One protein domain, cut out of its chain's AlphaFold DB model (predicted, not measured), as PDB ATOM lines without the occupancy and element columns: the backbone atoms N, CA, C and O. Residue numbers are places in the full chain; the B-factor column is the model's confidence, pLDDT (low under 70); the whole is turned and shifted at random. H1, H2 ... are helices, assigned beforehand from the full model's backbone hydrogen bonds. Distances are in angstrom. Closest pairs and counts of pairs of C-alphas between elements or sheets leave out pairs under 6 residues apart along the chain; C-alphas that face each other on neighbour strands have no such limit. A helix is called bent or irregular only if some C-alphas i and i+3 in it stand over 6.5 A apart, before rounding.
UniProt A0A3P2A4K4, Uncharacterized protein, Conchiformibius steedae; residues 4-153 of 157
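AT A GLANCE: This is residues 4 to 153 of the 157 residues of an uncharacterized protein of Conchiformibius steedae (UniProt A0A3P2A4K4). One very long helix, H6, packs on a small helical body with its residues 105 to 116 and then runs on out of it as a long arm, residues 120 to 153 sticking out free. In the body H1, H3 and H4 make a three-helix up-and-down bundle, each running against the one before it in the chain, while H2 packs on H3 and H5 on H4. The printed part has 150 residues with six named helices, H1 to H6 in that order, and no named strand: all helix. It is extended, with a radius of gyration of the C-alphas of 25.5 A and spans of 97 by 36 by 25 A, the arm making the length.

IN THESE COORDINATES: Find C-alpha 101 at (-17.160, 44.012, 113.303); from there H6, residues 101 to 151, runs 73.1 A to C-alpha 151 at (-11.077, -28.757, 115.799). H3, residues 42 to 65, is 35.1 A long. H1, residues 4 to 25, starts at C-alpha 4 at (-13.109, 64.851, 123.856) and runs 31.3 A. H4, residues 73 to 87, covers 21.0 A. Look for the two shortest helices at residues 29 to 37, H2, 11.5 A, and residues 91 to 99, H5, 15.0 A; H5 is irregular, its C-alphas 96 and 99 being 7.1 A apart.

HOW THE PARTS SIT: Start at H6, whose residues 105 to 116 touch residues 44 to 54 of H3, closest at the C-alphas of Gln 51 and Arg 109, 7.1 A; the tilt is shallow, 32 degrees, opposite ways. H3 is the hub and touches four helices. Its residues 56 to 64 touch H1, closest at the C-alphas of Ala 16 and His 60, 5.8 A, at a steep tilt of 38 degrees. H2 and H3 form a helical hairpin, closest at the C-alphas of Leu 35 and Leu 45, 6.6 A. H3 and H4, also a helical hairpin, only just touch, with 3 pairs of C-alphas within 8 A, the closest being those of Ile 57 and Ile 79, 7.8 A. H4 touches H5, closest at the C-alphas of Leu 80 and Leu 94, 6.0 A. H5 and H6 meet only through their link. In H1 and H4 every O i to N i+4 pair is within hydrogen-bond range; H2 has 3 of 5, H3 19 of 20, H6 46 of 47 and H5 1 of 5, with 2 of 6 O i to N i+3 pairs.

THE WHOLE: The C-alphas of Ile 4 and His 153 are the two farthest apart, 97.3 A. The printed part has no cut and no long link. Mean pLDDT of the printed part is 74.5; look for low confidence in residues 86 to 116 and 118 to 130, among others.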
ATOM      1  N   ILE A   4     -12.553  65.624 122.740       86.94
ATOM      2  CA  ILE A   4     -13.109  64.851 123.856       86.94
ATOM      3  C   ILE A   4     -13.194  63.372 123.470       86.94
ATOM      4  O   ILE A   4     -12.641  62.532 124.175       86.94
ATOM      5  N   GLU A   5     -13.781  63.066 122.311       85.88
ATOM      6  CA  GLU A   5     -13.865  61.693 121.789       85.88
ATOM      7  C   GLU A   5     -12.482  61.069 121.592       85.88
ATOM      8  O   GLU A   5     -12.272  59.906 121.938       85.88
ATOM      9  N   LEU A   6     -11.508  61.843 121.095       89.62
ATOM     10  CA  LEU A   6     -10.129  61.373 120.961       89.62
ATOM     11  C   LEU A   6      -9.521  61.033 122.326       89.62
ATOM     12  O   LEU A   6      -8.934  59.968 122.487       89.62
ATOM     13  N   THR A   7      -9.656  61.918 123.317       94.00
ATOM     14  CA  THR A   7      -9.134  61.669 124.667       94.00
ATOM     15  C   THR A   7      -9.782  60.440 125.300       94.00
ATOM     16  O   THR A   7      -9.078  59.616 125.878       94.00
ATOM     17  N   GLN A   8     -11.095  60.271 125.153       94.12
ATOM     18  CA  GLN A   8     -11.797  59.105 125.683       94.12
ATOM     19  C   GLN A   8     -11.388  57.814 124.957       94.12
ATOM     20  O   GLN A   8     -11.155  56.804 125.615       94.12
ATOM     21  N   THR A   9     -11.216  57.856 123.631       93.06
ATOM     22  CA  THR A   9     -10.706  56.726 122.831       93.06
ATOM     23  C   THR A   9      -9.305  56.310 123.279       93.06
ATOM     24  O   THR A   9      -9.038  55.130 123.498       93.06
ATOM     25  N   LEU A  10      -8.404  57.277 123.475       94.75
ATOM     26  CA  LEU A  10      -7.052  57.011 123.971       94.75
ATOM     27  C   LEU A  10      -7.065  56.426 125.388       94.75
ATOM     28  O   LEU A  10      -6.245  55.562 125.700       94.75
ATOM     29  N   ASP A  11      -7.997  56.856 126.238       96.19
ATOM     30  CA  ASP A  11      -8.150  56.292 127.577       96.19
ATOM     31  C   ASP A  11      -8.654  54.840 127.539       96.19
ATOM     32  O   ASP A  11      -8.139  54.009 128.283       96.19
ATOM     33  N   VAL A  12      -9.575  54.493 126.627       96.38
ATOM     34  CA  VAL A  12      -9.978  53.092 126.385       96.38
ATOM     35  C   VAL A  12      -8.771  52.234 126.006       96.38
ATOM     36  O   VAL A  12      -8.533  51.209 126.644       96.38
ATOM     37  N   LEU A  13      -7.971  52.674 125.027       94.88
ATOM     38  CA  LEU A  13      -6.758  51.960 124.606       94.88
ATOM     39  C   LEU A  13      -5.769  51.782 125.768       94.88
ATOM     40  O   LEU A  13      -5.181  50.713 125.943       94.88
ATOM     41  N   ARG A  14      -5.584  52.826 126.584       96.94
ATOM     42  CA  ARG A  14      -4.708  52.790 127.760       96.94
ATOM     43  C   ARG A  14      -5.182  51.756 128.779       96.94
ATOM     44  O   ARG A  14      -4.361  50.991 129.279       96.94
ATOM     45  N   LEU A  15      -6.478  51.735 129.087       97.25
ATOM     46  CA  LEU A  15      -7.071  50.826 130.069       97.25
ATOM     47  C   LEU A  15      -7.039  49.369 129.596       97.25
ATOM     48  O   LEU A  15      -6.625  48.493 130.352       97.25
ATOM     49  N   ALA A  16      -7.399  49.107 128.340       95.19
ATOM     50  CA  ALA A  16      -7.328  47.765 127.768       95.19
ATOM     51  C   ALA A  16      -5.883  47.241 127.722       95.19
ATOM     52  O   ALA A  16      -5.625  46.079 128.036       95.19
ATOM     53  N   ARG A  17      -4.909  48.101 127.395       94.94
ATOM     54  CA  ARG A  17      -3.484  47.749 127.471       94.94
ATOM     55  C   ARG A  17      -3.040  47.455 128.902       94.94
ATOM     56  O   ARG A  17      -2.311  46.491 129.109       94.94
ATOM     57  N   ALA A  18      -3.442  48.279 129.869       96.31
ATOM     58  CA  ALA A  18      -3.101  48.063 131.272       96.31
ATOM     59  C   ALA A  18      -3.628  46.709 131.766       96.31
ATOM     60  O   ALA A  18      -2.873  45.966 132.378       96.31
ATOM     61  N   SER A  19      -4.864  46.358 131.400       93.88
ATOM     62  CA  SER A  19      -5.458  45.055 131.711       93.88
ATOM     63  C   SER A  19      -4.658  43.891 131.117       93.88
ATOM     64  O   SER A  19      -4.372  42.935 131.825       93.88
ATOM     65  N   LEU A  20      -4.219  43.980 129.855       91.88
ATOM     66  CA  LEU A  20      -3.373  42.940 129.255       91.88
ATOM     67  C   LEU A  20      -2.029  42.789 129.987       91.88
ATOM     68  O   LEU A  20      -1.588  41.669 130.246       91.88
ATOM     69  N   ILE A  21      -1.380  43.909 130.321       93.94
ATOM     70  CA  ILE A  21      -0.105  43.907 131.053       93.94
ATOM     71  C   ILE A  21      -0.293  43.284 132.433       93.94
ATOM     72  O   ILE A  21       0.500  42.433 132.818       93.94
ATOM     73  N   GLU A  22      -1.340  43.679 133.153       93.25
ATOM     74  CA  GLU A  22      -1.657  43.153 134.478       93.25
ATOM     75  C   GLU A  22      -1.851  41.637 134.438       93.25
ATOM     76  O   GLU A  22      -1.111  40.938 135.123       93.25
ATOM     77  N   ARG A  23      -2.734  41.134 133.558       90.19
ATOM     78  CA  ARG A  23      -2.978  39.692 133.359       90.19
ATOM     79  C   ARG A  23      -1.691  38.927 133.040       90.19
ATOM     80  O   ARG A  23      -1.495  37.802 133.494       90.19
ATOM     81  N   THR A  24      -0.794  39.544 132.269       88.25
ATOM     82  CA  THR A  24       0.499  38.944 131.914       88.25
ATOM     83  C   THR A  24       1.452  38.907 133.110       88.25
ATOM     84  O   THR A  24       2.051  37.874 133.387       88.25
ATOM     85  N   CYS A  25       1.594  40.019 133.833       91.00
ATOM     86  CA  CYS A  25       2.484  40.131 134.989       91.00
ATOM     87  C   CYS A  25       2.002  39.320 136.195       91.00
ATOM     88  O   CYS A  25       2.823  38.903 137.006       91.00
ATOM     89  N   SER A  26       0.692  39.116 136.326       90.75
ATOM     90  CA  SER A  26       0.089  38.298 137.376       90.75
ATOM     91  C   SER A  26       0.048  36.810 137.035       90.75
ATOM     92  O   SER A  26      -0.526  36.048 137.806       90.75
ATOM     93  N   GLU A  27       0.582  36.414 135.876       87.12
ATOM     94  CA  GLU A  27       0.503  35.052 135.347       87.12
ATOM     95  C   GLU A  27      -0.918  34.485 135.402       87.12
ATOM     96  O   GLU A  27      -1.164  33.416 135.961       87.12
ATOM     97  N   GLU A  28      -1.883  35.242 134.872       87.25
ATOM     98  CA  GLU A  28      -3.284  34.873 135.016       87.25
ATOM     99  C   GLU A  28      -3.524  33.433 134.514       87.25
ATOM    100  O   GLU A  28      -3.144  33.106 133.378       87.25
ATOM    101  N   PRO A  29      -4.144  32.561 135.336       84.44
ATOM    102  CA  PRO A  29      -4.203  31.132 135.052       84.44
ATOM    103  C   PRO A  29      -4.798  30.794 133.685       84.44
ATOM    104  O   PRO A  29      -4.319  29.875 133.026       84.44
ATOM    105  N   GLU A  30      -5.808  31.534 133.229       78.75
ATOM    106  CA  GLU A  30      -6.478  31.284 131.946       78.75
ATOM    107  C   GLU A  30      -5.561  31.510 130.735       78.75
ATOM    108  O   GLU A  30      -5.654  30.775 129.749       78.75
ATOM    109  N   LEU A  31      -4.640  32.475 130.830       80.06
ATOM    110  CA  LEU A  31      -3.650  32.782 129.801       80.06
ATOM    111  C   LEU A  31      -2.491  31.776 129.847       80.06
ATOM    112  O   LEU A  31      -2.136  31.170 128.835       80.06
ATOM    113  N   PHE A  32      -1.914  31.567 131.032       84.19
ATOM    114  CA  PHE A  32      -0.686  30.783 131.172       84.19
ATOM    115  C   PHE A  32      -0.925  29.274 131.103       84.19
ATOM    116  O   PHE A  32      -0.079  28.559 130.571       84.19
ATOM    117  N   THR A  33      -2.089  28.770 131.532       81.12
ATOM    118  CA  THR A  33      -2.406  27.333 131.421       81.12
ATOM    119  C   THR A  33      -2.350  26.863 129.971       81.12
ATOM    120  O   THR A  33      -1.799  25.798 129.699       81.12
ATOM    121  N   LYS A  34      -2.848  27.669 129.022       79.94
ATOM    122  CA  LYS A  34      -2.843  27.326 127.591       79.94
ATOM    123  C   LYS A  34      -1.420  27.214 127.027       79.94
ATOM    124  O   LYS A  34      -1.187  26.368 126.164       79.94
ATOM    125  N   LEU A  35      -0.473  28.010 127.536       78.38
ATOM    126  CA  LEU A  35       0.935  27.963 127.117       78.38
ATOM    127  C   LEU A  35       1.568  26.605 127.431       78.38
ATOM    128  O   LEU A  35       2.245  26.039 126.577       78.38
ATOM    129  N   TYR A  36       1.302  26.068 128.625       79.00
ATOM    130  CA  TYR A  36       1.792  24.750 129.033       79.00
ATOM    131  C   TYR A  36       0.978  23.618 128.400       79.00
ATOM    132  O   TYR A  36       1.534  22.633 127.926       79.00
ATOM    133  N   GLN A  37      -0.348  23.766 128.333       77.19
ATOM    134  CA  GLN A  37      -1.239  22.749 127.776       77.19
ATOM    135  C   GLN A  37      -0.940  22.455 126.298       77.19
ATOM    136  O   GLN A  37      -1.052  21.308 125.864       77.19
ATOM    137  N   PHE A  38      -0.568  23.476 125.523       81.12
ATOM    138  CA  PHE A  38      -0.304  23.354 124.089       81.12
ATOM    139  C   PHE A  38       1.175  23.513 123.722       81.12
ATOM    140  O   PHE A  38       1.480  23.709 122.545       81.12
ATOM    141  N   GLU A  39       2.098  23.372 124.681       75.94
ATOM    142  CA  GLU A  39       3.543  23.565 124.463       75.94
ATOM    143  C   GLU A  39       4.084  22.736 123.277       75.94
ATOM    144  O   GLU A  39       4.904  23.211 122.491       75.94
ATOM    145  N   ASN A  40       3.547  21.523 123.086       76.31
ATOM    146  CA  ASN A  40       3.944  20.584 122.033       76.31
ATOM    147  C   ASN A  40       3.014  20.614 120.802       76.31
ATOM    148  O   ASN A  40       3.265  19.921 119.815       76.31
ATOM    149  N   ASN A  41       1.947  21.421 120.822       80.44
ATOM    150  CA  ASN A  41       1.009  21.585 119.710       80.44
ATOM    151  C   ASN A  41       0.989  23.045 119.242       80.44
ATOM    152  O   ASN A  41       0.141  23.849 119.627       80.44
ATOM    153  N   ARG A  42       1.906  23.369 118.322       79.38
ATOM    154  CA  ARG A  42       2.072  24.724 117.771       79.38
ATOM    155  C   ARG A  42       0.791  25.304 117.160       79.38
ATOM    156  O   ARG A  42       0.609  26.518 117.195       79.38
ATOM    157  N   ARG A  43      -0.086  24.472 116.583       78.00
ATOM    158  CA  ARG A  43      -1.345  24.938 115.975       78.00
ATOM    159  C   ARG A  43      -2.345  25.353 117.049       78.00
ATOM    160  O   ARG A  43      -2.864  26.461 116.978       78.00
ATOM    161  N   ALA A  44      -2.553  24.510 118.058       73.69
ATOM    162  CA  ALA A  44      -3.414  24.834 119.194       73.69
ATOM    163  C   ALA A  44      -2.879  26.039 119.987       73.69
ATOM    164  O   ALA A  44      -3.643  26.930 120.350       73.69
ATOM    165  N   LEU A  45      -1.557  26.134 120.154       78.88
ATOM    166  CA  LEU A  45      -0.916  27.288 120.774       78.88
ATOM    167  C   LEU A  45      -1.149  28.575 119.963       78.88
ATOM    168  O   LEU A  45      -1.525  29.599 120.525       78.88
ATOM    169  N   SER A  46      -1.017  28.526 118.633       78.25
ATOM    170  CA  SER A  46      -1.340  29.670 117.767       78.25
ATOM    171  C   SER A  46      -2.805  30.102 117.891       78.25
ATOM    172  O   SER A  46      -3.079  31.297 117.920       78.25
ATOM    173  N   LEU A  47      -3.739  29.149 117.989       78.44
ATOM    174  CA  LEU A  47      -5.157  29.449 118.204       78.44
ATOM    175  C   LEU A  47      -5.407  30.077 119.576       78.44
ATOM    176  O   LEU A  47      -6.239  30.972 119.685       78.44
ATOM    177  N   SER A  48      -4.673  29.651 120.605       79.75
ATOM    178  CA  SER A  48      -4.780  30.256 121.933       79.75
ATOM    179  C   SER A  48      -4.348  31.726 121.933       79.75
ATOM    180  O   SER A  48      -5.042  32.553 122.512       79.75
ATOM    181  N   PHE A  49      -3.284  32.084 121.205       83.44
ATOM    182  CA  PHE A  49      -2.877  33.485 121.051       83.44
ATOM    183  C   PHE A  49      -3.902  34.316 120.274       83.44
ATOM    184  O   PHE A  49      -4.191  35.445 120.663       83.44
ATOM    185  N   GLU A  50      -4.490  33.761 119.211       80.44
ATOM    186  CA  GLU A  50      -5.578  34.426 118.480       80.44
ATOM    187  C   GLU A  50      -6.813  34.641 119.361       80.44
ATOM    188  O   GLU A  50      -7.436  35.701 119.308       80.44
ATOM    189  N   GLN A  51      -7.152  33.669 120.210       80.19
ATOM    190  CA  GLN A  51      -8.230  33.823 121.181       80.19
ATOM    191  C   GLN A  51      -7.937  34.976 122.152       80.19
ATOM    192  O   GLN A  51      -8.787  35.844 122.323       80.19
ATOM    193  N   GLU A  52      -6.737  35.034 122.733       87.06
ATOM    194  CA  GLU A  52      -6.366  36.120 123.654       87.06
ATOM    195  C   GLU A  52      -6.367  37.491 122.971       87.06
ATOM    196  O   GLU A  52      -6.755  38.490 123.577       87.06
ATOM    197  N   PHE A  53      -5.990  37.554 121.692       84.69
ATOM    198  CA  PHE A  53      -6.111  38.780 120.913       84.69
ATOM    199  C   PHE A  53      -7.576  39.217 120.756       84.69
ATOM    200  O   PHE A  53      -7.888  40.388 120.972       84.69
ATOM    201  N   ILE A  54      -8.484  38.294 120.423       80.81
ATOM    202  CA  ILE A  54      -9.925  38.581 120.326       80.81
ATOM    203  C   ILE A  54     -10.471  39.051 121.676       80.81
ATOM    204  O   ILE A  54     -11.189  40.048 121.734       80.81
ATOM    205  N   ASP A  55     -10.108  38.371 122.760       84.75
ATOM    206  CA  ASP A  55     -10.542  38.715 124.115       84.75
ATOM    207  C   ASP A  55     -10.054  40.121 124.502       84.75
ATOM    208  O   ASP A  55     -10.814  40.935 125.034       84.75
ATOM    209  N   TRP A  56      -8.819  40.464 124.130       88.88
ATOM    210  CA  TRP A  56      -8.273  41.804 124.308       88.88
ATOM    211  C   TRP A  56      -8.987  42.869 123.459       88.88
ATOM    212  O   TRP A  56      -9.247  43.968 123.952       88.88
ATOM    213  N   ILE A  57      -9.355  42.579 122.207       86.44
ATOM    214  CA  ILE A  57     -10.159  43.495 121.379       86.44
ATOM    215  C   ILE A  57     -11.549  43.704 121.988       86.44
ATOM    216  O   ILE A  57     -11.971  44.850 122.140       86.44
ATOM    217  N   ASN A  58     -12.220  42.638 122.421       85.88
ATOM    218  CA  ASN A  58     -13.527  42.722 123.077       85.88
ATOM    219  C   ASN A  58     -13.485  43.609 124.323       85.88
ATOM    220  O   ASN A  58     -14.374  44.438 124.524       85.88
ATOM    221  N   ARG A  59     -12.395  43.544 125.096       90.81
ATOM    222  CA  ARG A  59     -12.202  44.423 126.253       90.81
ATOM    223  C   ARG A  59     -12.256  45.913 125.895       90.81
ATOM    224  O   ARG A  59     -12.718  46.720 126.700       90.81
ATOM    225  N   HIS A  60     -11.816  46.302 124.698       91.88
ATOM    226  CA  HIS A  60     -11.939  47.688 124.244       91.88
ATOM    227  C   HIS A  60     -13.394  48.089 124.008       91.88
ATOM    228  O   HIS A  60     -13.763  49.205 124.361       91.88
ATOM    229  N   PHE A  61     -14.214  47.201 123.437       86.81
ATOM    230  CA  PHE A  61     -15.636  47.464 123.212       86.81
ATOM    231  C   PHE A  61     -16.407  47.592 124.530       86.81
ATOM    232  O   PHE A  61     -17.164  48.544 124.679       86.81
ATOM    233  N   GLU A  62     -16.135  46.735 125.518       90.62
ATOM    234  CA  GLU A  62     -16.719  46.853 126.867       90.62
ATOM    235  C   GLU A  62     -16.383  48.207 127.522       90.62
ATOM    236  O   GLU A  62     -17.236  48.895 128.084       90.62
ATOM    237  N   LEU A  63     -15.115  48.621 127.437       93.44
ATOM    238  CA  LEU A  63     -14.653  49.896 127.990       93.44
ATOM    239  C   LEU A  63     -15.200  51.101 127.213       93.44
ATOM    240  O   LEU A  63     -15.422  52.163 127.801       93.44
ATOM    241  N   ALA A  64     -15.398  50.954 125.903       89.44
ATOM    242  CA  ALA A  64     -15.994  51.970 125.050       89.44
ATOM    243  C   ALA A  64     -17.489  52.138 125.332       89.44
ATOM    244  O   ALA A  64     -17.950  53.273 125.432       89.44
ATOM    245  N   GLU A  65     -18.227  51.046 125.533       89.81
ATOM    246  CA  GLU A  65     -19.628  51.064 125.958       89.81
ATOM    247  C   GLU A  65     -19.795  51.824 127.276       89.81
ATOM    248  O   GLU A  65     -20.561  52.785 127.343       89.81
ATOM    249  N   ALA A  66     -18.973  51.503 128.279       90.88
ATOM    250  CA  ALA A  66     -18.974  52.198 129.567       90.88
ATOM    251  C   ALA A  66     -18.672  53.709 129.460       90.88
ATOM    252  O   ALA A  66     -18.998  54.477 130.367       90.88
ATOM    253  N   LYS A  67     -18.041  54.150 128.365       90.88
ATOM    254  CA  LYS A  67     -17.715  55.557 128.082       90.88
ATOM    255  C   LYS A  67     -18.620  56.197 127.023       90.88
ATOM    256  O   LYS A  67     -18.385  57.353 126.677       90.88
ATOM    257  N   GLY A  68     -19.635  55.486 126.523       89.19
ATOM    258  CA  GLY A  68     -20.549  55.983 125.491       89.19
ATOM    259  C   GLY A  68     -19.890  56.203 124.125       89.19
ATOM    260  O   GLY A  68     -20.253  57.133 123.412       89.19
ATOM    261  N   LEU A  69     -18.893  55.388 123.770       89.50
ATOM    262  CA  LEU A  69     -18.092  55.533 122.547       89.50
ATOM    263  C   LEU A  69     -18.454  54.551 121.424       89.50
ATOM    264  O   LEU A  69     -17.798  54.588 120.385       89.50
ATOM    265  N   LEU A  70     -19.456  53.682 121.592       84.38
ATOM    266  CA  LEU A  70     -19.782  52.660 120.584       84.38
ATOM    267  C   LEU A  70     -20.129  53.258 119.212       84.38
ATOM    268  O   LEU A  70     -19.709  52.718 118.193       84.38
ATOM    269  N   ASP A  71     -20.787  54.419 119.192       82.75
ATOM    270  CA  ASP A  71     -21.128  55.142 117.959       82.75
ATOM    271  C   ASP A  71     -20.030  56.135 117.518       82.75
ATOM    272  O   ASP A  71     -20.178  56.855 116.525       82.75
ATOM    273  N   SER A  72     -18.907  56.216 118.246       86.38
ATOM    274  CA  SER A  72     -17.822  57.142 117.913       86.38
ATOM    275  C   SER A  72     -17.050  56.651 116.693       86.38
ATOM    276  O   SER A  72     -16.325  55.655 116.729       86.38
ATOM    277  N   THR A  73     -17.118  57.430 115.615       84.31
ATOM    278  CA  THR A  73     -16.350  57.172 114.387       84.31
ATOM    279  C   THR A  73     -14.841  57.126 114.635       84.31
ATOM    280  O   THR A  73     -14.147  56.315 114.022       84.31
ATOM    281  N   VAL A  74     -14.329  57.944 115.562       88.69
ATOM    282  CA  VAL A  74     -12.910  57.961 115.950       88.69
ATOM    283  C   VAL A  74     -12.521  56.647 116.625       88.69
ATOM    284  O   VAL A  74     -11.501  56.058 116.264       88.69
ATOM    285  N   PHE A  75     -13.335  56.169 117.570       86.31
ATOM    286  CA  PHE A  75     -13.103  54.897 118.251       86.31
ATOM    287  C   PHE A  75     -13.125  53.726 117.265       86.31
ATOM    288  O   PHE A  75     -12.158  52.966 117.194       86.31
ATOM    289  N   LEU A  76     -14.180  53.636 116.449       84.12
ATOM    290  CA  LEU A  76     -14.357  52.556 115.478       84.12
ATOM    291  C   LEU A  76     -13.198  52.502 114.476       84.12
ATOM    292  O   LEU A  76     -12.607  51.444 114.281       84.12
ATOM    293  N   GLN A  77     -12.796  53.640 113.896       83.06
ATOM    294  CA  GLN A  77     -11.643  53.696 112.987       83.06
ATOM    295  C   GLN A  77     -10.339  53.273 113.668       83.06
ATOM    296  O   GLN A  77      -9.523  52.577 113.065       83.06
ATOM    297  N   THR A  78     -10.149  53.663 114.928       87.12
ATOM    298  CA  THR A  78      -8.942  53.327 115.690       87.12
ATOM    299  C   THR A  78      -8.857  51.826 115.973       87.12
ATOM    300  O   THR A  78      -7.807  51.221 115.760       87.12
ATOM    301  N   ILE A  79      -9.956  51.204 116.409       82.94
ATOM    302  CA  ILE A  79     -10.006  49.758 116.664       82.94
ATOM    303  C   ILE A  79      -9.883  48.955 115.370       82.94
ATOM    304  O   ILE A  79      -9.166  47.957 115.344       82.94
ATOM    305  N   LEU A  80     -10.476  49.420 114.269       77.50
ATOM    306  CA  LEU A  80     -10.265  48.825 112.949       77.50
ATOM    307  C   LEU A  80      -8.783  48.843 112.563       77.50
ATOM    308  O   LEU A  80      -8.224  47.800 112.236       77.50
ATOM    309  N   GLN A  81      -8.105  49.987 112.669       81.62
ATOM    310  CA  GLN A  81      -6.667  50.062 112.388       81.62
ATOM    311  C   GLN A  81      -5.844  49.128 113.284       81.62
ATOM    312  O   GLN A  81      -4.886  48.508 112.816       81.62
ATOM    313  N   LEU A  82      -6.219  49.003 114.560       81.94
ATOM    314  CA  LEU A  82      -5.566  48.097 115.500       81.94
ATOM    315  C   LEU A  82      -5.718  46.629 115.072       81.94
ATOM    316  O   LEU A  82      -4.723  45.907 115.012       81.94
ATOM    317  N   MET A  83      -6.932  46.208 114.709       74.69
ATOM    318  CA  MET A  83      -7.201  44.864 114.187       74.69
ATOM    319  C   MET A  83      -6.471  44.604 112.865       74.69
ATOM    320  O   MET A  83      -5.876  43.542 112.675       74.69
ATOM    321  N   GLY A  84      -6.454  45.601 111.980       64.62
ATOM    322  CA  GLY A  84      -5.792  45.538 110.681       64.62
ATOM    323  C   GLY A  84      -4.295  45.271 110.769       64.62
ATOM    324  O   GLY A  84      -3.765  44.444 110.029       64.62
ATOM    325  N   ARG A  85      -3.620  45.908 111.734       70.88
ATOM    326  CA  ARG A  85      -2.188  45.697 111.990       70.88
ATOM    327  C   ARG A  85      -1.861  44.297 112.503       70.88
ATOM    328  O   ARG A  85      -0.753  43.833 112.258       70.88
ATOM    329  N   HIS A  86      -2.790  43.631 113.189       64.56
ATOM    330  CA  HIS A  86      -2.584  42.259 113.657       64.56
ATOM    331  C   HIS A  86      -2.823  41.228 112.546       64.56
ATOM    332  O   HIS A  86      -2.105  40.238 112.459       64.56
ATOM    333  N   GLN A  87      -3.829  41.438 111.693       55.56
ATOM    334  CA  GLN A  87      -4.236  40.445 110.688       55.56
ATOM    335  C   GLN A  87      -3.653  40.689 109.288       55.56
ATOM    336  O   GLN A  87      -4.000  39.958 108.364       55.56
ATOM    337  N   ALA A  88      -2.783  41.695 109.118       52.50
ATOM    338  CA  ALA A  88      -2.305  42.153 107.806       52.50
ATOM    339  C   ALA A  88      -3.465  42.359 106.808       52.50
ATOM    340  O   ALA A  88      -3.351  42.047 105.624       52.50
ATOM    341  N   LEU A  89      -4.608  42.839 107.313       46.62
ATOM    342  CA  LEU A  89      -5.797  43.082 106.503       46.62
ATOM    343  C   LEU A  89      -5.584  44.317 105.637       46.62
ATOM    344  O   LEU A  89      -5.066  45.333 106.101       46.62
ATOM    345  N   ASP A  90      -6.033  44.219 104.390       48.50
ATOM    346  CA  ASP A  90      -5.970  45.317 103.439       48.50
ATOM    347  C   ASP A  90      -6.829  46.502 103.920       48.50
ATOM    348  O   ASP A  90      -7.931  46.329 104.453       48.50
ATOM    349  N   GLU A  91      -6.338  47.725 103.728       49.28
ATOM    350  CA  GLU A  91      -6.961  48.957 104.245       49.28
ATOM    351  C   GLU A  91      -8.372  49.187 103.666       49.28
ATOM    352  O   GLU A  91      -9.216  49.853 104.275       49.28
ATOM    353  N   ALA A  92      -8.645  48.587 102.501       48.53
ATOM    354  CA  ALA A  92      -9.946  48.564 101.843       48.53
ATOM    355  C   ALA A  92     -10.993  47.724 102.603       48.53
ATOM    356  O   ALA A  92     -12.114  48.191 102.801       48.53
ATOM    357  N   LEU A  93     -10.615  46.541 103.106       45.50
ATOM    358  CA  LEU A  93     -11.495  45.649 103.880       45.50
ATOM    359  C   LEU A  93     -11.878  46.264 105.233       45.50
ATOM    360  O   LEU A  93     -13.014  46.146 105.690       45.50
ATOM    361  N   LEU A  94     -10.951  46.992 105.856       46.25
ATOM    362  CA  LEU A  94     -11.176  47.660 107.141       46.25
ATOM    363  C   LEU A  94     -12.255  48.748 107.077       46.25
ATOM    364  O   LEU A  94     -12.985  48.937 108.048       46.25
ATOM    365  N   LYS A  95     -12.390  49.450 105.946       49.09
ATOM    366  CA  LYS A  95     -13.438  50.469 105.761       49.09
ATOM    367  C   LYS A  95     -14.835  49.868 105.623       49.09
ATOM    368  O   LYS A  95     -15.792  50.493 106.071       49.09
ATOM    369  N   GLU A  96     -14.953  48.673 105.049       49.38
ATOM    370  CA  GLU A  96     -16.232  47.964 104.920       49.38
ATOM    371  C   GLU A  96     -16.670  47.307 106.243       49.38
ATOM    372  O   GLU A  96     -17.860  47.246 106.549       49.38
ATOM    373  N   MET A  97     -15.720  46.889 107.087       48.25
ATOM    374  CA  MET A  97     -15.987  46.189 108.353       48.25
ATOM    375  C   MET A  97     -16.507  47.064 109.506       48.25
ATOM    376  O   MET A  97     -16.980  46.522 110.508       48.25
ATOM    377  N   GLY A  98     -16.443  48.396 109.404       46.50
ATOM    378  CA  GLY A  98     -16.833  49.299 110.498       46.50
ATOM    379  C   GLY A  98     -18.285  49.177 110.965       46.50
ATOM    380  O   GLY A  98     -18.577  49.549 112.096       46.50
ATOM    381  N   ALA A  99     -19.162  48.592 110.145       45.81
ATOM    382  CA  ALA A  99     -20.555  48.305 110.493       45.81
ATOM    383  C   ALA A  99     -20.817  46.841 110.921       45.81
ATOM    384  O   ALA A  99     -21.896  46.545 111.417       45.81
ATOM    385  N   VAL A 100     -19.855  45.924 110.740       49.78
ATOM    386  CA  VAL A 100     -20.064  44.455 110.826       49.78
ATOM    387  C   VAL A 100     -19.173  43.790 111.896       49.78
ATOM    388  O   VAL A 100     -19.267  42.596 112.165       49.78
ATOM    389  N   SER A 101     -18.293  44.559 112.544       53.62
ATOM    390  CA  SER A 101     -17.160  44.012 113.303       53.62
ATOM    391  C   SER A 101     -17.519  43.146 114.522       53.62
ATOM    392  O   SER A 101     -16.909  42.093 114.682       53.62
ATOM    393  N   ASN A 102     -18.501  43.511 115.353       48.88
ATOM    394  CA  ASN A 102     -18.778  42.763 116.593       48.88
ATOM    395  C   ASN A 102     -19.402  41.382 116.352       48.88
ATOM    396  O   ASN A 102     -18.983  40.397 116.958       48.88
ATOM    397  N   GLU A 103     -20.368  41.288 115.441       49.03
ATOM    398  CA  GLU A 103     -21.020  40.015 115.118       49.03
ATOM    399  C   GLU A 103     -20.044  39.059 114.420       49.03
ATOM    400  O   GLU A 103     -19.984  37.874 114.744       49.03
ATOM    401  N   LEU A 104     -19.185  39.592 113.544       50.22
ATOM    402  CA  LEU A 104     -18.146  38.812 112.876       50.22
ATOM    403  C   LEU A 104     -17.085  38.296 113.863       50.22
ATOM    404  O   LEU A 104     -16.626  37.159 113.744       50.22
ATOM    405  N   LEU A 105     -16.693  39.112 114.847       52.62
ATOM    406  CA  LEU A 105     -15.747  38.712 115.895       52.62
ATOM    407  C   LEU A 105     -16.340  37.632 116.805       52.62
ATOM    408  O   LEU A 105     -15.648  36.664 117.128       52.62
ATOM    409  N   GLN A 106     -17.618  37.753 117.160       55.25
ATOM    410  CA  GLN A 106     -18.327  36.752 117.952       55.25
ATOM    411  C   GLN A 106     -18.454  35.420 117.196       55.25
ATOM    412  O   GLN A 106     -18.094  34.374 117.735       55.25
ATOM    413  N   GLN A 107     -18.837  35.451 115.917       50.59
ATOM    414  CA  GLN A 107     -18.875  34.256 115.065       50.59
ATOM    415  C   GLN A 107     -17.489  33.613 114.920       50.59
ATOM    416  O   GLN A 107     -17.346  32.393 115.001       50.59
ATOM    417  N   LYS A 108     -16.434  34.422 114.754       53.38
ATOM    418  CA  LYS A 108     -15.057  33.918 114.682       53.38
ATOM    419  C   LYS A 108     -14.643  33.240 115.993       53.38
ATOM    420  O   LYS A 108     -14.028  32.174 115.947       53.38
ATOM    421  N   ARG A 109     -15.012  33.807 117.147       59.53
ATOM    422  CA  ARG A 109     -14.785  33.207 118.473       59.53
ATOM    423  C   ARG A 109     -15.495  31.854 118.599       59.53
ATOM    424  O   ARG A 109     -14.868  30.888 119.026       59.53
ATOM    425  N   GLU A 110     -16.752  31.759 118.177       65.75
ATOM    426  CA  GLU A 110     -17.544  30.519 118.216       65.75
ATOM    427  C   GLU A 110     -16.975  29.425 117.301       65.75
ATOM    428  O   GLU A 110     -16.902  28.255 117.689       65.75
ATOM    429  N   ILE A 111     -16.495  29.796 116.109       59.81
ATOM    430  CA  ILE A 111     -15.824  28.871 115.186       59.81
ATOM    431  C   ILE A 111     -14.514  28.359 115.793       59.81
ATOM    432  O   ILE A 111     -14.264  27.154 115.778       59.81
ATOM    433  N   ILE A 112     -13.691  29.245 116.364       55.34
ATOM    434  CA  ILE A 112     -12.433  28.861 117.020       55.34
ATOM    435  C   ILE A 112     -12.708  27.916 118.194       55.34
ATOM    436  O   ILE A 112     -12.068  26.870 118.291       55.34
ATOM    437  N   GLN A 113     -13.691  28.226 119.044       68.38
ATOM    438  CA  GLN A 113     -14.094  27.345 120.143       68.38
ATOM    439  C   GLN A 113     -14.577  25.984 119.637       68.38
ATOM    440  O   GLN A 113     -14.194  24.957 120.190       68.38
ATOM    441  N   SER A 114     -15.355  25.957 118.556       65.69
ATOM    442  CA  SER A 114     -15.835  24.714 117.945       65.69
ATOM    443  C   SER A 114     -14.692  23.859 117.390       65.69
ATOM    444  O   SER A 114     -14.703  22.642 117.563       65.69
ATOM    445  N   ILE A 115     -13.681  24.479 116.772       62.75
ATOM    446  CA  ILE A 115     -12.479  23.792 116.277       62.75
ATOM    447  C   ILE A 115     -11.662  23.231 117.444       62.75
ATOM    448  O   ILE A 115     -11.303  22.059 117.414       62.75
ATOM    449  N   ILE A 116     -11.422  24.022 118.494       63.53
ATOM    450  CA  ILE A 116     -10.705  23.570 119.699       63.53
ATOM    451  C   ILE A 116     -11.450  22.399 120.349       63.53
ATOM    452  O   ILE A 116     -10.840  21.387 120.688       63.53
ATOM    453  N   GLN A 117     -12.775  22.491 120.470       70.88
ATOM    454  CA  GLN A 117     -13.607  21.423 121.017       70.88
ATOM    455  C   GLN A 117     -13.562  20.162 120.144       70.88
ATOM    456  O   GLN A 117     -13.535  19.048 120.668       70.88
ATOM    457  N   ALA A 118     -13.549  20.318 118.818       64.31
ATOM    458  CA  ALA A 118     -13.414  19.212 117.879       64.31
ATOM    459  C   ALA A 118     -12.043  18.530 117.991       64.31
ATOM    460  O   ALA A 118     -12.000  17.304 117.987       64.31
ATOM    461  N   ASP A 119     -10.961  19.291 118.174       64.38
ATOM    462  CA  ASP A 119      -9.596  18.776 118.368       64.38
ATOM    463  C   ASP A 119      -9.462  18.060 119.731       64.38
ATOM    464  O   ASP A 119      -8.960  16.940 119.832       64.38
ATOM    465  N   MET A 120     -10.039  18.633 120.795       62.88
ATOM    466  CA  MET A 120     -10.136  17.976 122.108       62.88
ATOM    467  C   MET A 120     -10.956  16.678 122.048       62.88
ATOM    468  O   MET A 120     -10.644  15.692 122.724       62.88
ATOM    469  N   ASN A 121     -12.016  16.660 121.238       66.88
ATOM    470  CA  ASN A 121     -12.824  15.469 121.005       66.88
ATOM    471  C   ASN A 121     -12.134  14.471 120.069       66.88
ATOM    472  O   ASN A 121     -12.388  13.276 120.208       66.88
ATOM    473  N   SER A 122     -11.268  14.903 119.147       66.62
ATOM    474  CA  SER A 122     -10.571  14.001 118.228       66.62
ATOM    475  C   SER A 122      -9.572  13.133 118.972       66.62
ATOM    476  O   SER A 122      -9.525  11.940 118.700       66.62
ATOM    477  N   GLU A 123      -8.865  13.672 119.970       67.12
ATOM    478  CA  GLU A 123      -7.990  12.869 120.832       67.12
ATOM    479  C   GLU A 123      -8.805  11.846 121.637       67.12
ATOM    480  O   GLU A 123      -8.511  10.652 121.634       67.12
ATOM    481  N   LYS A 124      -9.926  12.263 122.244       67.75
ATOM    482  CA  LYS A 124     -10.844  11.338 122.936       67.75
ATOM    483  C   LYS A 124     -11.412  10.257 122.014       67.75
ATOM    484  O   LYS A 124     -11.554   9.106 122.429       67.75
ATOM    485  N   ASN A 125     -11.761  10.610 120.782       59.78
ATOM    486  CA  ASN A 125     -12.300   9.680 119.796       59.78
ATOM    487  C   ASN A 125     -11.213   8.750 119.246       59.78
ATOM    488  O   ASN A 125     -11.488   7.571 119.042       59.78
ATOM    489  N   TYR A 126      -9.981   9.234 119.088       65.56
ATOM    490  CA  TYR A 126      -8.820   8.435 118.710       65.56
ATOM    491  C   TYR A 126      -8.480   7.401 119.789       65.56
ATOM    492  O   TYR A 126      -8.359   6.217 119.482       65.56
ATOM    493  N   GLN A 127      -8.463   7.798 121.064       68.50
ATOM    494  CA  GLN A 127      -8.275   6.869 122.184       68.50
ATOM    495  C   GLN A 127      -9.405   5.833 122.280       68.50
ATOM    496  O   GLN A 127      -9.158   4.653 122.527       68.50
ATOM    497  N   ARG A 128     -10.660   6.233 122.024       65.88
ATOM    498  CA  ARG A 128     -11.792   5.291 121.926       65.88
ATOM    499  C   ARG A 128     -11.649   4.324 120.752       65.88
ATOM    500  O   ARG A 128     -12.000   3.156 120.903       65.88
ATOM    501  N   LEU A 129     -11.144   4.789 119.612       62.22
ATOM    502  CA  LEU A 129     -10.904   3.959 118.436       62.22
ATOM    503  C   LEU A 129      -9.788   2.940 118.700       62.22
ATOM    504  O   LEU A 129      -9.982   1.763 118.418       62.22
ATOM    505  N   LEU A 130      -8.672   3.363 119.305       67.75
ATOM    506  CA  LEU A 130      -7.587   2.470 119.728       67.75
ATOM    507  C   LEU A 130      -8.080   1.418 120.727       67.75
ATOM    508  O   LEU A 130      -7.798   0.232 120.564       67.75
ATOM    509  N   TYR A 131      -8.871   1.832 121.719       73.75
ATOM    510  CA  TYR A 131      -9.505   0.907 122.656       73.75
ATOM    511  C   TYR A 131     -10.420  -0.104 121.947       73.75
ATOM    512  O   TYR A 131     -10.350  -1.297 122.240       73.75
ATOM    513  N   SER A 132     -11.264   0.349 121.011       57.03
ATOM    514  CA  SER A 132     -12.142  -0.542 120.242       57.03
ATOM    515  C   SER A 132     -11.334  -1.529 119.402       57.03
ATOM    516  O   SER A 132     -11.627  -2.719 119.423       57.03
ATOM    517  N   LEU A 133     -10.273  -1.060 118.738       62.34
ATOM    518  CA  LEU A 133      -9.384  -1.880 117.916       62.34
ATOM    519  C   LEU A 133      -8.716  -2.997 118.733       62.34
ATOM    520  O   LEU A 133      -8.744  -4.160 118.330       62.34
ATOM    521  N   GLU A 134      -8.134  -2.667 119.889       75.88
ATOM    522  CA  GLU A 134      -7.484  -3.657 120.760       75.88
ATOM    523  C   GLU A 134      -8.488  -4.642 121.368       75.88
ATOM    524  O   GLU A 134      -8.225  -5.847 121.448       75.88
ATOM    525  N   LYS A 135      -9.681  -4.160 121.739       74.31
ATOM    526  CA  LYS A 135     -10.774  -5.017 122.206       74.31
ATOM    527  C   LYS A 135     -11.194  -6.019 121.126       74.31
ATOM    528  O   LYS A 135     -11.303  -7.210 121.422       74.31
ATOM    529  N   ASP A 136     -11.414  -5.558 119.898       69.44
ATOM    530  CA  ASP A 136     -11.870  -6.401 118.789       69.44
ATOM    531  C   ASP A 136     -10.810  -7.446 118.418       69.44
ATOM    532  O   ASP A 136     -11.131  -8.623 118.253       69.44
ATOM    533  N   LYS A 137      -9.528  -7.059 118.407       72.62
ATOM    534  CA  LYS A 137      -8.396  -7.974 118.203       72.62
ATOM    535  C   LYS A 137      -8.344  -9.081 119.260       72.62
ATOM    536  O   LYS A 137      -8.164 -10.249 118.920       72.62
ATOM    537  N   ALA A 138      -8.526  -8.739 120.536       73.81
ATOM    538  CA  ALA A 138      -8.516  -9.714 121.625       73.81
ATOM    539  C   ALA A 138      -9.711 -10.683 121.564       73.81
ATOM    540  O   ALA A 138      -9.553 -11.878 121.826       73.81
ATOM    541  N   LEU A 139     -10.901 -10.184 121.216       66.88
ATOM    542  CA  LEU A 139     -12.098 -11.010 121.043       66.88
ATOM    543  C   LEU A 139     -11.963 -11.951 119.845       66.88
ATOM    544  O   LEU A 139     -12.247 -13.140 119.984       66.88
ATOM    545  N   PHE A 140     -11.459 -11.447 118.716       72.62
ATOM    546  CA  PHE A 140     -11.177 -12.259 117.538       72.62
ATOM    547  C   PHE A 140     -10.159 -13.354 117.857       72.62
ATOM    548  O   PHE A 140     -10.416 -14.520 117.582       72.62
ATOM    549  N   GLN A 141      -9.047 -13.016 118.517       69.38
ATOM    550  CA  GLN A 141      -8.034 -14.001 118.900       69.38
ATOM    551  C   GLN A 141      -8.600 -15.071 119.843       69.38
ATOM    552  O   GLN A 141      -8.265 -16.244 119.708       69.38
ATOM    553  N   ARG A 142      -9.472 -14.693 120.788       75.50
ATOM    554  CA  ARG A 142     -10.149 -15.658 121.669       75.50
ATOM    555  C   ARG A 142     -11.043 -16.611 120.891       75.50
ATOM    556  O   ARG A 142     -10.935 -17.811 121.109       75.50
ATOM    557  N   GLN A 143     -11.886 -16.097 119.999       68.38
ATOM    558  CA  GLN A 143     -12.763 -16.939 119.181       68.38
ATOM    559  C   GLN A 143     -11.967 -17.819 118.217       68.38
ATOM    560  O   GLN A 143     -12.250 -19.002 118.086       68.38
ATOM    561  N   PHE A 144     -10.921 -17.272 117.603       63.34
ATOM    562  CA  PHE A 144     -10.022 -18.014 116.731       63.34
ATOM    563  C   PHE A 144      -9.337 -19.170 117.473       63.34
ATOM    564  O   PHE A 144      -9.322 -20.300 116.995       63.34
ATOM    565  N   ASN A 145      -8.835 -18.915 118.684       75.38
ATOM    566  CA  ASN A 145      -8.229 -19.950 119.517       75.38
ATOM    567  C   ASN A 145      -9.256 -20.990 120.004       75.38
ATOM    568  O   ASN A 145      -8.899 -22.157 120.135       75.38
ATOM    569  N   GLN A 146     -10.504 -20.586 120.271       75.12
ATOM    570  CA  GLN A 146     -11.593 -21.504 120.628       75.12
ATOM    571  C   GLN A 146     -11.905 -22.465 119.478       75.12
ATOM    572  O   GLN A 146     -11.890 -23.674 119.688       75.12
ATOM    573  N   LEU A 147     -12.062 -21.946 118.260       69.75
ATOM    574  CA  LEU A 147     -12.292 -22.759 117.064       69.75
ATOM    575  C   LEU A 147     -11.135 -23.737 116.805       69.75
ATOM    576  O   LEU A 147     -11.370 -24.919 116.582       69.75
ATOM    577  N   LEU A 148      -9.885 -23.280 116.939       70.31
ATOM    578  CA  LEU A 148      -8.711 -24.154 116.828       70.31
ATOM    579  C   LEU A 148      -8.664 -25.235 117.917       70.31
ATOM    580  O   LEU A 148      -8.173 -26.336 117.676       70.31
ATOM    581  N   SER A 149      -9.129 -24.943 119.134       70.06
ATOM    582  CA  SER A 149      -9.193 -25.948 120.202       70.06
ATOM    583  C   SER A 149     -10.333 -26.952 120.008       70.06
ATOM    584  O   SER A 149     -10.176 -28.111 120.373       70.06
ATOM    585  N   GLU A 150     -11.445 -26.534 119.403       63.06
ATOM    586  CA  GLU A 150     -12.589 -27.397 119.092       63.06
ATOM    587  C   GLU A 150     -12.279 -28.349 117.925       63.06
ATOM    588  O   GLU A 150     -12.605 -29.531 118.013       63.06
ATOM    589  N   GLU A 151     -11.560 -27.891 116.891       57.06
ATOM    590  CA  GLU A 151     -11.077 -28.757 115.799       57.06
ATOM    591  C   GLU A 151     -10.108 -29.842 116.300       57.06
ATOM    592  O   GLU A 151     -10.219 -30.999 115.909       57.06
ATOM    593  N   ASN A 152      -9.210 -29.515 117.237       53.69
ATOM    594  CA  ASN A 152      -8.264 -30.490 117.802       53.69
ATOM    595  C   ASN A 152      -8.923 -31.554 118.710       53.69
ATOM    596  O   ASN A 152      -8.271 -32.535 119.070       53.69
ATOM    597  N   HIS A 153     -10.190 -31.380 119.099       53.25
ATOM    598  CA  HIS A 153     -10.959 -32.356 119.879       53.25
ATOM    599  C   HIS A 153     -11.961 -33.166 119.034       53.25
ATOM    600  O   HIS A 153     -12.595 -34.070 119.574       53.25
TER     601      HIS A 153